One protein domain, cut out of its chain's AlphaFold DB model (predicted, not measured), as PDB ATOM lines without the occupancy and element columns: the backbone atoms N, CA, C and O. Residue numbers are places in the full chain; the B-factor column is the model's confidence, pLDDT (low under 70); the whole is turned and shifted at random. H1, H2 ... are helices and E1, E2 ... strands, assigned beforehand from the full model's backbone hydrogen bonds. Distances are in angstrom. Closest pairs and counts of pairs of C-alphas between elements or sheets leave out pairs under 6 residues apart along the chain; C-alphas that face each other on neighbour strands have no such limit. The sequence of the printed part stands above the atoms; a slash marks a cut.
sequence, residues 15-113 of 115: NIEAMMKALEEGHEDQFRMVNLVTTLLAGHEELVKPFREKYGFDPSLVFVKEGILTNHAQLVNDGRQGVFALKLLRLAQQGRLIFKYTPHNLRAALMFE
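Overview. This is residues 15 to 113 of the 115 residues of an uncharacterized protein of Aeromonas media (UniProt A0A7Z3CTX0). A hairpin of two short strands, E1 and E2, packs between two helices, H3 on E1 and H4 on E2; next to it H5 is the middle helix of the rest, with H1 and H2 each side by side with it, while H4 packs steeply tilted on H2 and meets H5 only at residues 81 to 85. H1 and H3 lie toward opposite ends of the longest axis. The printed part has 99 residues with five named helices and then two named strands, in the order H1 H2 H3 H4 H5 E1 E2; the sheet, E1 - E2, is antiparallel and the class is mostly helix. The whole is compact, with a radius of gyration of the C-alphas of 13.1 A, and only just elongated, with spans of 41 by 27 by 19 A.

Arrangement. E1, residues 97 to 101, and E2, residues 110 to 113, form an antiparallel hairpin at 144 degrees, with N 98 and O 113 at 2.8 A and N 100 and O 111 at 2.9 A, within hydrogen-bond range. H3, residues 45 to 55, comes closest to E1 at the C-alphas of Phe 51 and Phe 99, 6.3 A apart. H4, residues 61 to 75, comes closest to E2 at the C-alphas of Gly 67 and Leu 110, 4.9 A apart. H3 and H4 are apart. The hub is H5, residues 81 to 93, whose closest C-alphas to E1 are Leu 91 and Leu 97, 5.0 A. With residues 81 to 85 alone H5 touches residues 68 to 72 of H4, opposite ways at a steep tilt of 67 degrees, only just short of perpendicular; the closest C-alphas are His 72 and Gln 81, 6.1 A. H2, residues 30 to 42, touches H5 the same way at a shallow tilt of 26 degrees, closest at the C-alphas of Gln 30 and Gly 82, 4.3 A. H2 also touches H4 at a steep tilt of 56 degrees, closest at the C-alphas of Thr 38 and Lys 65, 5.5 A. H1, residues 16 to 24, touches H5 opposite ways at a shallow tilt of 4 degrees, closest at the C-alphas of Ile 16 and Leu 86, 6.5 A. Every O i to N i+4 pair is within hydrogen-bond range in H1, H2, H4 and H5, and 5 of 7 are in H3.

Along the chain. E1 is 13.4 A from first to last C-alpha and E2 10.0 A, ending at C-alpha 113 (21.740, -21.792, 5.577). H4 is 21.1 A long, H5 18.4 A, H2 18.2 A and H3 14.8 A. H1 is 12.2 A long and begins at C-alpha 16 (17.742, -40.578, 7.217).

Size, cuts and confidence. The two C-alphas farthest apart are those of Glu 25 and Gly 56, 41.2 A. The printed part has no cut and no long link. Its mean pLDDT is 93.4, and no printed residue is under 70.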
ATOM      1  N   ASN A  15      20.202 -43.335   4.800       96.62
ATOM      2  CA  ASN A  15      18.793 -43.583   5.092       96.62
ATOM      3  C   ASN A  15      18.369 -42.798   6.340       96.62
ATOM      4  O   ASN A  15      18.330 -43.316   7.455       96.62
ATOM      5  N   ILE A  16      18.059 -41.519   6.136       97.44
ATOM      6  CA  ILE A  16      17.742 -40.578   7.217       97.44
ATOM      7  C   ILE A  16      16.499 -41.004   8.008       97.44
ATOM      8  O   ILE A  16      16.427 -40.746   9.206       97.44
ATOM      9  N   GLU A  17      15.526 -41.655   7.370       97.31
ATOM     10  CA  GLU A  17      14.319 -42.141   8.052       97.31
ATOM     11  C   GLU A  17      14.651 -43.256   9.042       97.31
ATOM     12  O   GLU A  17      14.251 -43.178  10.203       97.31
ATOM     13  N   ALA A  18      15.455 -44.237   8.623       96.88
ATOM     14  CA  ALA A  18      15.927 -45.294   9.514       96.88
ATOM     15  C   ALA A  18      16.783 -44.736  10.663       96.88
ATOM     16  O   ALA A  18      16.617 -45.141  11.810       96.88
ATOM     17  N   MET A  19      17.655 -43.765  10.376       97.56
ATOM     18  CA  MET A  19      18.486 -43.110  11.392       97.56
ATOM     19  C   MET A  19      17.652 -42.308  12.402       97.56
ATOM     20  O   MET A  19      17.953 -42.322  13.594       97.56
ATOM     21  N   MET A  20      16.598 -41.624  11.943       97.69
ATOM     22  CA  MET A  20      15.677 -40.895  12.821       97.69
ATOM     23  C   MET A  20      14.926 -41.860  13.733       97.69
ATOM     24  O   MET A  20      14.900 -41.663  14.944       97.69
ATOM     25  N   LYS A  21      14.391 -42.941  13.156       97.19
ATOM     26  CA  LYS A  21      13.696 -43.985  13.906       97.19
ATOM     27  C   LYS A  21      14.600 -44.607  14.976       97.19
ATOM     28  O   LYS A  21      14.187 -44.721  16.122       97.19
ATOM     29  N   ALA A  22      15.856 -44.913  14.641       96.31
ATOM     30  CA  ALA A  22      16.825 -45.450  15.599       96.31
ATOM     31  C   ALA A  22      17.104 -44.496  16.779       96.31
ATOM     32  O   ALA A  22      17.265 -44.960  17.908       96.31
ATOM     33  N   LEU A  23      17.132 -43.176  16.551       95.75
ATOM     34  CA  LEU A  23      17.242 -42.188  17.633       95.75
ATOM     35  C   LEU A  23      15.983 -42.124  18.502       95.75
ATOM     36  O   LEU A  23      16.088 -42.003  19.720       95.75
ATOM     37  N   GLU A  24      14.801 -42.155  17.887       94.19
ATOM     38  CA  GLU A  24      13.518 -42.069  18.593       94.19
ATOM     39  C   GLU A  24      13.247 -43.315  19.445       94.19
ATOM     40  O   GLU A  24      12.738 -43.201  20.558       94.19
ATOM     41  N   GLU A  25      13.647 -44.490  18.956       95.44
ATOM     42  CA  GLU A  25      13.554 -45.771  19.666       95.44
ATOM     43  C   GLU A  25      14.688 -45.973  20.693       95.44
ATOM     44  O   GLU A  25      14.678 -46.946  21.445       95.44
ATOM     45  N   GLY A  26      15.659 -45.053  20.758       93.00
ATOM     46  CA  GLY A  26      16.778 -45.106  21.704       93.00
ATOM     47  C   GLY A  26      17.849 -46.152  21.372       93.00
ATOM     48  O   GLY A  26      18.663 -46.487  22.229       93.00
ATOM     49  N   HIS A  27      17.860 -46.671  20.142       94.62
ATOM     50  CA  HIS A  27      18.893 -47.584  19.644       94.62
ATOM     51  C   HIS A  27      20.213 -46.873  19.333       94.62
ATOM     52  O   HIS A  27      21.270 -47.498  19.373       94.62
ATOM     53  N   GLU A  28      20.155 -45.569  19.061       94.06
ATOM     54  CA  GLU A  28      21.321 -44.706  18.896       94.06
ATOM     55  C   GLU A  28      21.269 -43.512  19.846       94.06
ATOM     56  O   GLU A  28      20.194 -43.041  20.227       94.06
ATOM     57  N   ASP A  29      22.443 -42.994  20.210       95.75
ATOM     58  CA  ASP A  29      22.541 -41.806  21.051       95.75
ATOM     59  C   ASP A  29      22.714 -40.518  20.233       95.75
ATOM     60  O   ASP A  29      23.279 -40.483  19.134       95.75
ATOM     61  N   GLN A  30      22.219 -39.417  20.800       95.62
ATOM     62  CA  GLN A  30      22.206 -38.108  20.148       95.62
ATOM     63  C   GLN A  30      23.621 -37.626  19.785       95.62
ATOM     64  O   GLN A  30      23.797 -36.970  18.758       95.62
ATOM     65  N   PHE A  31      24.641 -37.948  20.589       95.44
ATOM     66  CA  PHE A  31      26.022 -37.519  20.345       95.44
ATOM     67  C   PHE A  31      26.697 -38.330  19.239       95.44
ATOM     68  O   PHE A  31      27.380 -37.745  18.393       95.44
ATOM     69  N   ARG A  32      26.490 -39.650  19.200       96.00
ATOM     70  CA  ARG A  32      26.933 -40.510  18.094       96.00
ATOM     71  C   ARG A  32      26.334 -40.054  16.780       96.00
ATOM     72  O   ARG A  32      27.079 -39.914  15.810       96.00
ATOM     73  N   MET A  33      25.045 -39.710  16.765       97.50
ATOM     74  CA  MET A  33      24.415 -39.199  15.552       97.50
ATOM     75  C   MET A  33      25.035 -37.879  15.086       97.50
ATOM     76  O   MET A  33      25.333 -37.724  13.903       97.50
ATOM     77  N   VAL A  34      25.301 -36.941  16.004       97.81
ATOM     78  CA  VAL A  34      26.009 -35.693  15.664       97.81
ATOM     79  C   VAL A  34      27.383 -35.986  15.061       97.81
ATOM     80  O   VAL A  34      27.730 -35.384  14.047       97.81
ATOM     81  N   ASN A  35      28.162 -36.903  15.640       97.12
ATOM     82  CA  ASN A  35      29.488 -37.251  15.119       97.12
ATOM     83  C   ASN A  35      29.405 -37.851  13.709       97.12
ATOM     84  O   ASN A  35      30.153 -37.439  12.827       97.12
ATOM     85  N   LEU A  36      28.474 -38.781  13.488       96.94
ATOM     86  CA  LEU A  36      28.271 -39.405  12.183       96.94
ATOM     87  C   LEU A  36      27.904 -38.368  11.118       96.94
ATOM     88  O   LEU A  36      28.546 -38.290  10.073       96.94
ATOM     89  N   VAL A  37      26.909 -37.527  11.408       97.94
ATOM     90  CA  VAL A  37      26.487 -36.454  10.502       97.94
ATOM     91  C   VAL A  37      27.626 -35.467  10.251       97.94
ATOM     92  O   VAL A  37      27.819 -35.050   9.114       97.94
ATOM     93  N   THR A  38      28.410 -35.118  11.276       98.12
ATOM     94  CA  THR A  38      29.580 -34.236  11.130       98.12
ATOM     95  C   THR A  38      30.537 -34.779  10.072       98.12
ATOM     96  O   THR A  38      30.907 -34.045   9.157       98.12
ATOM     97  N   THR A  39      30.901 -36.060  10.168       96.88
ATOM     98  CA  THR A  39      31.799 -36.714   9.208       96.88
ATOM     99  C   THR A  39      31.220 -36.698   7.800       96.88
ATOM    100  O   THR A  39      31.918 -36.344   6.854       96.88
ATOM    101  N   LEU A  40      29.932 -37.021   7.657       97.19
ATOM    102  CA  LEU A  40      29.266 -37.013   6.358       97.19
ATOM    103  C   LEU A  40      29.249 -35.623   5.718       97.19
ATOM    104  O   LEU A  40      29.560 -35.493   4.538       97.19
ATOM    105  N   LEU A  41      28.895 -34.586   6.480       97.50
ATOM    106  CA  LEU A  41      28.789 -33.227   5.958       97.50
ATOM    107  C   LEU A  41      30.163 -32.629   5.625       97.50
ATOM    108  O   LEU A  41      30.311 -32.008   4.577       97.50
ATOM    109  N   ALA A  42      31.166 -32.839   6.482       95.81
ATOM    110  CA  ALA A  42      32.533 -32.375   6.241       95.81
ATOM    111  C   ALA A  42      33.233 -33.132   5.099       95.81
ATOM    112  O   ALA A  42      34.174 -32.611   4.515       95.81
ATOM    113  N   GLY A  43      32.790 -34.353   4.779       94.00
ATOM    114  CA  GLY A  43      33.270 -35.129   3.633       94.00
ATOM    115  C   GLY A  43      32.470 -34.914   2.345       94.00
ATOM    116  O   GLY A  43      32.794 -35.502   1.314       94.00
ATOM    117  N   HIS A  44      31.400 -34.112   2.370       95.69
ATOM    118  CA  HIS A  44      30.534 -33.934   1.209       95.69
ATOM    119  C   HIS A  44      31.032 -32.800   0.309       95.69
ATOM    120  O   HIS A  44      30.787 -31.624   0.574       95.69
ATOM    121  N   GLU A  45      31.692 -33.160  -0.794       93.75
ATOM    122  CA  GLU A  45      32.343 -32.197  -1.698       93.75
ATOM    123  C   GLU A  45      31.400 -31.089  -2.204       93.75
ATOM    124  O   GLU A  45      31.807 -29.937  -2.311       93.75
ATOM    125  N   GLU A  46      30.118 -31.388  -2.449       92.94
ATOM    126  CA  GLU A  46      29.134 -30.391  -2.914       92.94
ATOM    127  C   GLU A  46      28.839 -29.291  -1.871       92.94
ATOM    128  O   GLU A  46      28.407 -28.193  -2.236       92.94
ATOM    129  N   LEU A  47      29.109 -29.553  -0.585       93.06
ATOM    130  CA  LEU A  47      29.061 -28.559   0.494       93.06
ATOM    131  C   LEU A  47      30.411 -27.895   0.739       93.06
ATOM    132  O   LEU A  47      30.477 -26.682   0.943       93.06
ATOM    133  N   VAL A  48      31.477 -28.694   0.737       94.81
ATOM    134  CA  VAL A  48      32.822 -28.246   1.098       94.81
ATOM    135  C   VAL A  48      33.418 -27.356   0.019       94.81
ATOM    136  O   VAL A  48      33.961 -26.303   0.342       94.81
ATOM    137  N   LYS A  49      33.280 -27.718  -1.260       95.38
ATOM    138  CA  LYS A  49      33.903 -26.988  -2.368       95.38
ATOM    139  C   LYS A  49      33.488 -25.510  -2.421       95.38
ATOM    140  O   LYS A  49      34.389 -24.673  -2.400       95.38
ATOM    141  N   PRO A  50      32.190 -25.137  -2.390       94.38
ATOM    142  CA  PRO A  50      31.803 -23.723  -2.388       94.38
ATOM    143  C   PRO A  50      32.307 -22.956  -1.160       94.38
ATOM    144  O   PRO A  50      32.614 -21.768  -1.248       94.38
ATOM    145  N   PHE A  51      32.397 -23.620  -0.003       95.06
ATOM    146  CA  PHE A  51      32.958 -23.023   1.206       95.06
ATOM    147  C   PHE A  51      34.462 -22.766   1.045       95.06
ATOM    148  O   PHE A  51      34.918 -21.643   1.268       95.06
ATOM    149  N   ARG A  52      35.214 -23.781   0.600       95.75
ATOM    150  CA  ARG A  52      36.657 -23.714   0.335       95.75
ATOM    151  C   ARG A  52      36.980 -22.615  -0.671       95.75
ATOM    152  O   ARG A  52      37.851 -21.794  -0.410       95.75
ATOM    153  N   GLU A  53      36.255 -22.563  -1.785       96.00
ATOM    154  CA  GLU A  53      36.441 -21.551  -2.833       96.00
ATOM    155  C   GLU A  53      36.183 -20.131  -2.318       96.00
ATOM    156  O   GLU A  53      36.872 -19.194  -2.717       96.00
ATOM    157  N   LYS A  54      35.217 -19.961  -1.408       95.06
ATOM    158  CA  LYS A  54      34.854 -18.648  -0.866       95.06
ATOM    159  C   LYS A  54      35.778 -18.168   0.254       95.06
ATOM    160  O   LYS A  54      36.045 -16.971   0.331       95.06
ATOM    161  N   TYR A  55      36.206 -19.058   1.149       93.75
ATOM    162  CA  TYR A  55      36.916 -18.683   2.379       93.75
ATOM    163  C   TYR A  55      38.387 -19.120   2.415       93.75
ATOM    164  O   TYR A  55      39.122 -18.677   3.293       93.75
ATOM    165  N   GLY A  56      38.837 -19.946   1.467       94.25
ATOM    166  CA  GLY A  56      40.240 -20.345   1.315       94.25
ATOM    167  C   GLY A  56      40.697 -21.506   2.204       94.25
ATOM    168  O   GLY A  56      41.895 -21.760   2.284       94.25
ATOM    169  N   PHE A  57      39.782 -22.206   2.883       93.31
ATOM    170  CA  PHE A  57      40.097 -23.361   3.732       93.31
ATOM    171  C   PHE A  57      38.915 -24.334   3.840       93.31
ATOM    172  O   PHE A  57      37.773 -23.964   3.569       93.31
ATOM    173  N   ASP A  58      39.191 -25.566   4.274       93.00
ATOM    174  CA  ASP A  58      38.165 -26.589   4.492       93.00
ATOM    175  C   ASP A  58      37.492 -26.476   5.860       93.00
ATOM    176  O   ASP A  58      38.169 -26.256   6.869       93.00
ATOM    177  N   PRO A  59      36.167 -26.686   5.939       90.75
ATOM    178  CA  PRO A  59      35.487 -26.766   7.216       90.75
ATOM    179  C   PRO A  59      35.946 -28.047   7.929       90.75
ATOM    180  O   PRO A  59      35.572 -29.157   7.555       90.75
ATOM    181  N   SER A  60      36.784 -27.903   8.958       90.62
ATOM    182  CA  SER A  60      37.251 -29.043   9.750       90.62
ATOM    183  C   SER A  60      36.081 -29.763  10.436       90.62
ATOM    184  O   SER A  60      35.037 -29.164  10.708       90.62
ATOM    185  N   LEU A  61      36.269 -31.039  10.797       94.31
ATOM    186  CA  LEU A  61      35.279 -31.792  11.585       94.31
ATOM    187  C   LEU A  61      34.886 -31.053  12.872       94.31
ATOM    188  O   LEU A  61      33.720 -31.068  13.262       94.31
ATOM    189  N   VAL A  62      35.849 -30.379  13.508       92.50
ATOM    190  CA  VAL A  62      35.612 -29.573  14.712       92.50
ATOM    191  C   VAL A  62      34.658 -28.421  14.401       92.50
ATOM    192  O   VAL A  62      33.641 -28.293  15.074       92.50
ATOM    193  N   PHE A  63      34.909 -27.654  13.335       91.31
ATOM    194  CA  PHE A  63      34.043 -26.538  12.944       91.31
ATOM    195  C   PHE A  63      32.627 -26.979  12.580       91.31
ATOM    196  O   PHE A  63      31.661 -26.327  12.976       91.31
ATOM    197  N   VAL A  64      32.483 -28.093  11.856       96.12
ATOM    198  CA  VAL A  64      31.158 -28.623  11.510       96.12
ATOM    199  C   VAL A  64      30.411 -29.063  12.768       96.12
ATOM    200  O   VAL A  64      29.259 -28.673  12.959       96.12
ATOM    201  N   LYS A  65      31.069 -29.802  13.668       96.50
ATOM    202  CA  LYS A  65      30.461 -30.284  14.913       96.50
ATOM    203  C   LYS A  65      30.054 -29.143  15.844       96.50
ATOM    204  O   LYS A  65      28.930 -29.139  16.345       96.50
ATOM    205  N   GLU A  66      30.943 -28.177  16.067       93.69
ATOM    206  CA  GLU A  66      30.658 -26.980  16.868       93.69
ATOM    207  C   GLU A  66      29.512 -26.169  16.266       93.69
ATOM    208  O   GLU A  66      28.620 -25.728  16.996       93.69
ATOM    209  N   GLY A  67      29.490 -26.042  14.935       94.62
ATOM    210  CA  GLY A  67      28.373 -25.473  14.197       94.62
ATOM    211  C   GLY A  67      27.065 -26.177  14.547       94.62
ATOM    212  O   GLY A  67      26.123 -25.511  14.967       94.62
ATOM    213  N   ILE A  68      26.993 -27.510  14.428       96.12
ATOM    214  CA  ILE A  68      25.770 -28.287  14.715       96.12
ATOM    215  C   ILE A  68      25.294 -28.042  16.147       96.12
ATOM    216  O   ILE A  68      24.139 -27.670  16.348       96.12
ATOM    217  N   LEU A  69      26.175 -28.224  17.132       94.69
ATOM    218  CA  LEU A  69      25.816 -28.135  18.549       94.69
ATOM    219  C   LEU A  69      25.382 -26.721  18.942       94.69
ATOM    220  O   LEU A  69      24.393 -26.547  19.652       94.69
ATOM    221  N   THR A  70      26.079 -25.700  18.449       93.38
ATOM    222  CA  THR A  70      25.776 -24.318  18.826       93.38
ATOM    223  C   THR A  70      24.556 -23.777  18.087       93.38
ATOM    224  O   THR A  70      23.731 -23.098  18.697       93.38
ATOM    225  N   ASN A  71      24.394 -24.080  16.792       91.44
ATOM    226  CA  ASN A  71      23.181 -23.706  16.057       91.44
ATOM    227  C   ASN A  71      21.956 -24.436  16.634       91.44
ATOM    228  O   ASN A  71      20.904 -23.817  16.767       91.44
ATOM    229  N   HIS A  72      22.091 -25.709  17.041       91.69
ATOM    230  CA  HIS A  72      21.033 -26.417  17.770       91.69
ATOM    231  C   HIS A  72      20.681 -25.684  19.056       91.69
ATOM    232  O   HIS A  72      19.541 -25.268  19.173       91.69
ATOM    233  N   ALA A  73      21.640 -25.414  19.946       87.31
ATOM    234  CA  ALA A  73      21.371 -24.731  21.214       87.31
ATOM    235  C   ALA A  73      20.697 -23.351  21.045       87.31
ATOM    236  O   ALA A  73      19.952 -22.913  21.918       87.31
ATOM    237  N   GLN A  74      20.935 -22.663  19.922       81.00
ATOM    238  CA  GLN A  74      20.253 -21.408  19.588       81.00
ATOM    239  C   GLN A  74      18.798 -21.597  19.151       81.00
ATOM    240  O   GLN A  74      17.975 -20.721  19.403       81.00
ATOM    241  N   LEU A  75      18.497 -22.696  18.462       79.44
ATOM    242  CA  LEU A  75      17.171 -22.986  17.921       79.44
ATOM    243  C   LEU A  75      16.306 -23.767  18.912       79.44
ATOM    244  O   LEU A  75      15.100 -23.548  18.990       79.44
ATOM    245  N   VAL A  76      16.913 -24.708  19.633       77.62
ATOM    246  CA  VAL A  76      16.250 -25.702  20.469       77.62
ATOM    247  C   VAL A  76      17.210 -26.159  21.577       77.62
ATOM    248  O   VAL A  76      18.252 -26.742  21.309       77.62
ATOM    249  N   ASN A  77      16.866 -25.923  22.841       81.88
ATOM    250  CA  ASN A  77      17.661 -26.374  23.991       81.88
ATOM    251  C   ASN A  77      16.999 -27.588  24.667       81.88
ATOM    252  O   ASN A  77      16.564 -27.511  25.812       81.88
ATOM    253  N   ASP A  78      16.834 -28.681  23.917       88.56
ATOM    254  CA  ASP A  78      15.996 -29.830  24.303       88.56
ATOM    255  C   ASP A  78      16.732 -31.180  24.349       88.56
ATOM    256  O   ASP A  78      16.103 -32.221  24.543       88.56
ATOM    257  N   GLY A  79      18.051 -31.193  24.139       85.81
ATOM    258  CA  GLY A  79      18.836 -32.430  24.076       85.81
ATOM    259  C   GLY A  79      18.583 -33.287  22.827       85.81
ATOM    260  O   GLY A  79      18.944 -34.462  22.814       85.81
ATOM    261  N   ARG A  80      17.973 -32.732  21.768       93.31
ATOM    262  CA  ARG A  80      17.725 -33.424  20.488       93.31
ATOM    263  C   ARG A  80      18.702 -33.008  19.387       93.31
ATOM    264  O   ARG A  80      18.332 -32.870  18.217       93.31
ATOM    265  N   GLN A  81      19.969 -32.812  19.742       94.94
ATOM    266  CA  GLN A  81      21.011 -32.386  18.805       94.94
ATOM    267  C   GLN A  81      21.214 -33.370  17.640       94.94
ATOM    268  O   GLN A  81      21.502 -32.943  16.524       94.94
ATOM    269  N   GLY A  82      21.008 -34.674  17.856       96.69
ATOM    270  CA  GLY A  82      21.077 -35.691  16.803       96.69
ATOM    271  C   GLY A  82      19.943 -35.552  15.788       96.69
ATOM    272  O   GLY A  82      20.177 -35.621  14.583       96.69
ATOM    273  N   VAL A  83      18.727 -35.247  16.254       96.25
ATOM    274  CA  VAL A  83      17.575 -34.948  15.383       96.25
ATOM    275  C   VAL A  83      17.850 -33.710  14.530       96.25
ATOM    276  O   VAL A  83      17.569 -33.702  13.331       96.25
ATOM    277  N   PHE A  84      18.416 -32.659  15.127       96.44
ATOM    278  CA  PHE A  84      18.822 -31.469  14.378       96.44
ATOM    279  C   PHE A  84      19.898 -31.789  13.333       96.44
ATOM    280  O   PHE A  84      19.755 -31.394  12.177       96.44
ATOM    281  N   ALA A  85      20.916 -32.570  13.697       97.69
ATOM    282  CA  ALA A  85      21.950 -33.014  12.768       97.69
ATOM    283  C   ALA A  85      21.350 -33.776  11.570       97.69
ATOM    284  O   ALA A  85      21.656 -33.461  10.421       97.69
ATOM    285  N   LEU A  86      20.415 -34.703  11.800       98.06
ATOM    286  CA  LEU A  86      19.726 -35.421  10.720       98.06
ATOM    287  C   LEU A  86      18.907 -34.503   9.801       98.06
ATOM    288  O   LEU A  86      18.841 -34.743   8.595       98.06
ATOM    289  N   LYS A  87      18.313 -33.426  10.331       97.19
ATOM    290  CA  LYS A  87      17.643 -32.410   9.498       97.19
ATOM    291  C   LYS A  87      18.639 -31.698   8.581       97.19
ATOM    292  O   LYS A  87      18.336 -31.511   7.405       97.19
ATOM    293  N   LEU A  88      19.827 -31.354   9.082       97.62
ATOM    294  CA  LEU A  88      20.897 -30.783   8.256       97.62
ATOM    295  C   LEU A  88      21.379 -31.781   7.198       97.62
ATOM    296  O   LEU A  88      21.515 -31.410   6.034       97.62
ATOM    297  N   LEU A  89      21.558 -33.054   7.566       98.19
ATOM    298  CA  LEU A  89      21.910 -34.112   6.619       98.19
ATOM    299  C   LEU A  89      20.871 -34.244   5.499       98.19
ATOM    300  O   LEU A  89      21.236 -34.385   4.337       98.19
ATOM    301  N   ARG A  90      19.579 -34.118   5.820       98.25
ATOM    302  CA  ARG A  90      18.500 -34.136   4.822       98.25
ATOM    303  C   ARG A  90      18.579 -32.948   3.873       98.25
ATOM    304  O   ARG A  90      18.418 -33.124   2.670       98.25
ATOM    305  N   LEU A  91      18.857 -31.754   4.392       98.00
ATOM    306  CA  LEU A  91      19.074 -30.573   3.554       98.00
ATOM    307  C   LEU A  91      20.297 -30.748   2.645       98.00
ATOM    308  O   LEU A  91      20.244 -30.363   1.481       98.00
ATOM    309  N   ALA A  92      21.372 -31.364   3.143       97.44
ATOM    310  CA  ALA A  92      22.550 -31.693   2.348       97.44
ATOM    311  C   ALA A  92      22.231 -32.699   1.236       97.44
ATOM    312  O   ALA A  92      22.563 -32.449   0.083       97.44
ATOM    313  N   GLN A  93      21.508 -33.777   1.554       97.06
ATOM    314  CA  GLN A  93      21.078 -34.795   0.586       97.06
ATOM    315  C   GLN A  93      20.196 -34.210  -0.527       97.06
ATOM    316  O   GLN A  93      20.222 -34.689  -1.656       97.06
ATOM    317  N   GLN A  94      19.448 -33.146  -0.227       96.44
ATOM    318  CA  GLN A  94      18.626 -32.402  -1.185       96.44
ATOM    319  C   GLN A  94      19.400 -31.315  -1.955       96.44
ATOM    320  O   GLN A  94      18.799 -30.602  -2.755       96.44
ATOM    321  N   GLY A  95      20.697 -31.125  -1.691       95.88
ATOM    322  CA  GLY A  95      21.499 -30.048  -2.284       95.88
ATOM    323  C   GLY A  95      21.112 -28.644  -1.801       95.88
ATOM    324  O   GLY A  95      21.443 -27.652  -2.451       95.88
ATOM    325  N   ARG A  96      20.391 -28.547  -0.676       97.06
ATOM    326  CA  ARG A  96      19.825 -27.303  -0.134       97.06
ATOM    327  C   ARG A  96      20.620 -26.716   1.021       97.06
ATOM    328  O   ARG A  96      20.366 -25.578   1.387       97.06
ATOM    329  N   LEU A  97      21.547 -27.456   1.618       97.62
ATOM    330  CA  LEU A  97      22.366 -26.946   2.718       97.62
ATOM    331  C   LEU A  97      23.517 -26.072   2.186       97.62
ATOM    332  O   LEU A  97      24.134 -26.389   1.171       97.62
ATOM    333  N   ILE A  98      23.828 -24.980   2.884       95.50
ATOM    334  CA  ILE A  98      25.027 -24.161   2.667       95.50
ATOM    335  C   ILE A  98      25.770 -23.989   3.986       95.50
ATOM    336  O   ILE A  98      25.164 -23.755   5.033       95.50
ATOM    337  N   PHE A  99      27.097 -24.035   3.907       95.38
ATOM    338  CA  PHE A  99      27.996 -23.621   4.974       95.38
ATOM    339  C   PHE A  99      28.345 -22.137   4.857       95.38
ATOM    340  O   PHE A  99      28.848 -21.676   3.828       95.38
ATOM    341  N   LYS A 100      28.129 -21.386   5.937       92.69
ATOM    342  CA  LYS A 100      28.500 -19.974   6.027       92.69
ATOM    343  C   LYS A 100      29.481 -19.753   7.164       92.69
ATOM    344  O   LYS A 100      29.206 -20.116   8.302       92.69
ATOM    345  N   TYR A 101      30.610 -19.125   6.848       92.56
ATOM    346  CA  TYR A 101      31.615 -18.760   7.833       92.56
ATOM    347  C   TYR A 101      31.335 -17.360   8.386       92.56
ATOM    348  O   TYR A 101      31.276 -16.384   7.637       92.56
ATOM    349  N   THR A 102      31.150 -17.263   9.697       89.25
ATOM    350  CA  THR A 102      30.937 -16.021  10.445       89.25
ATOM    351  C   THR A 102      31.910 -15.958  11.626       89.25
ATOM    352  O   THR A 102      31.496 -16.170  12.763       89.25
ATOM    353  N   PRO A 103      33.203 -15.664  11.403       83.75
ATOM    354  CA  PRO A 103      34.240 -15.761  12.441       83.75
ATOM    355  C   PRO A 103      34.030 -14.819  13.635       83.75
ATOM    356  O   PRO A 103      34.535 -15.077  14.720       83.75
ATOM    357  N   HIS A 104      33.276 -13.732  13.453       84.12
ATOM    358  CA  HIS A 104      32.947 -12.776  14.520       84.12
ATOM    359  C   HIS A 104      31.671 -13.130  15.288       84.12
ATOM    360  O   HIS A 104      31.283 -12.413  16.210       84.12
ATOM    361  N   ASN A 105      30.981 -14.202  14.904       77.75
ATOM    362  CA  ASN A 105      29.836 -14.668  15.659       77.75
ATOM    363  C   ASN A 105      30.347 -15.289  16.961       77.75
ATOM    364  O   ASN A 105      30.960 -16.353  16.956       77.75
ATOM    365  N   LEU A 106      30.049 -14.617  18.074       73.25
ATOM    366  CA  LEU A 106      30.454 -15.017  19.425       73.25
ATOM    367  C   LEU A 106      29.936 -16.402  19.839       73.25
ATOM    368  O   LEU A 106      30.343 -16.916  20.875       73.25
ATOM    369  N   ARG A 107      29.005 -16.979  19.071       75.56
ATOM    370  CA  ARG A 107      28.387 -18.269  19.364       75.56
ATOM    371  C   ARG A 107      28.947 -19.390  18.488       75.56
ATOM    372  O   ARG A 107      29.317 -20.421  19.024       75.56
ATOM    373  N   ALA A 108      29.010 -19.209  17.168       83.38
ATOM    374  CA  ALA A 108      29.570 -20.213  16.258       83.38
ATOM    375  C   ALA A 108      30.186 -19.589  15.011       83.38
ATOM    376  O   ALA A 108      29.543 -18.802  14.315       83.38
ATOM    377  N   ALA A 109      31.400 -20.022  14.676       89.25
ATOM    378  CA  ALA A 109      32.071 -19.592  13.458       89.25
ATOM    379  C   ALA A 109      31.442 -20.197  12.188       89.25
ATOM    380  O   ALA A 109      31.548 -19.595  11.123       89.25
ATOM    381  N   LEU A 110      30.763 -21.346  12.288       93.19
ATOM    382  CA  LEU A 110      30.038 -21.976  11.183       93.19
ATOM    383  C   LEU A 110      28.521 -21.909  11.408       93.19
ATOM    384  O   LEU A 110      28.009 -22.349  12.438       93.19
ATOM    385  N   MET A 111      27.808 -21.410  10.403       92.69
ATOM    386  CA  MET A 111      26.349 -21.349  10.341       92.69
ATOM    387  C   MET A 111      25.828 -22.193   9.175       92.69
ATOM    388  O   MET A 111      26.517 -22.369   8.164       92.69
ATOM    389  N   PHE A 112      24.591 -22.672   9.307       93.81
ATOM    390  CA  PHE A 112      23.895 -23.437   8.273       93.81
ATOM    391  C   PHE A 112      22.780 -22.601   7.654       93.81
ATOM    392  O   PHE A 112      21.907 -22.104   8.362       93.81
ATOM    393  N   GLU A 113      22.790 -22.476   6.332       91.88
ATOM    394  CA  GLU A 113      21.740 -21.792   5.577       91.88
ATOM    395  C   GLU A 113      21.064 -22.757   4.601       91.88
ATOM    396  O   GLU A 113      21.620 -23.795   4.237       91.88
TER     397      GLU A 113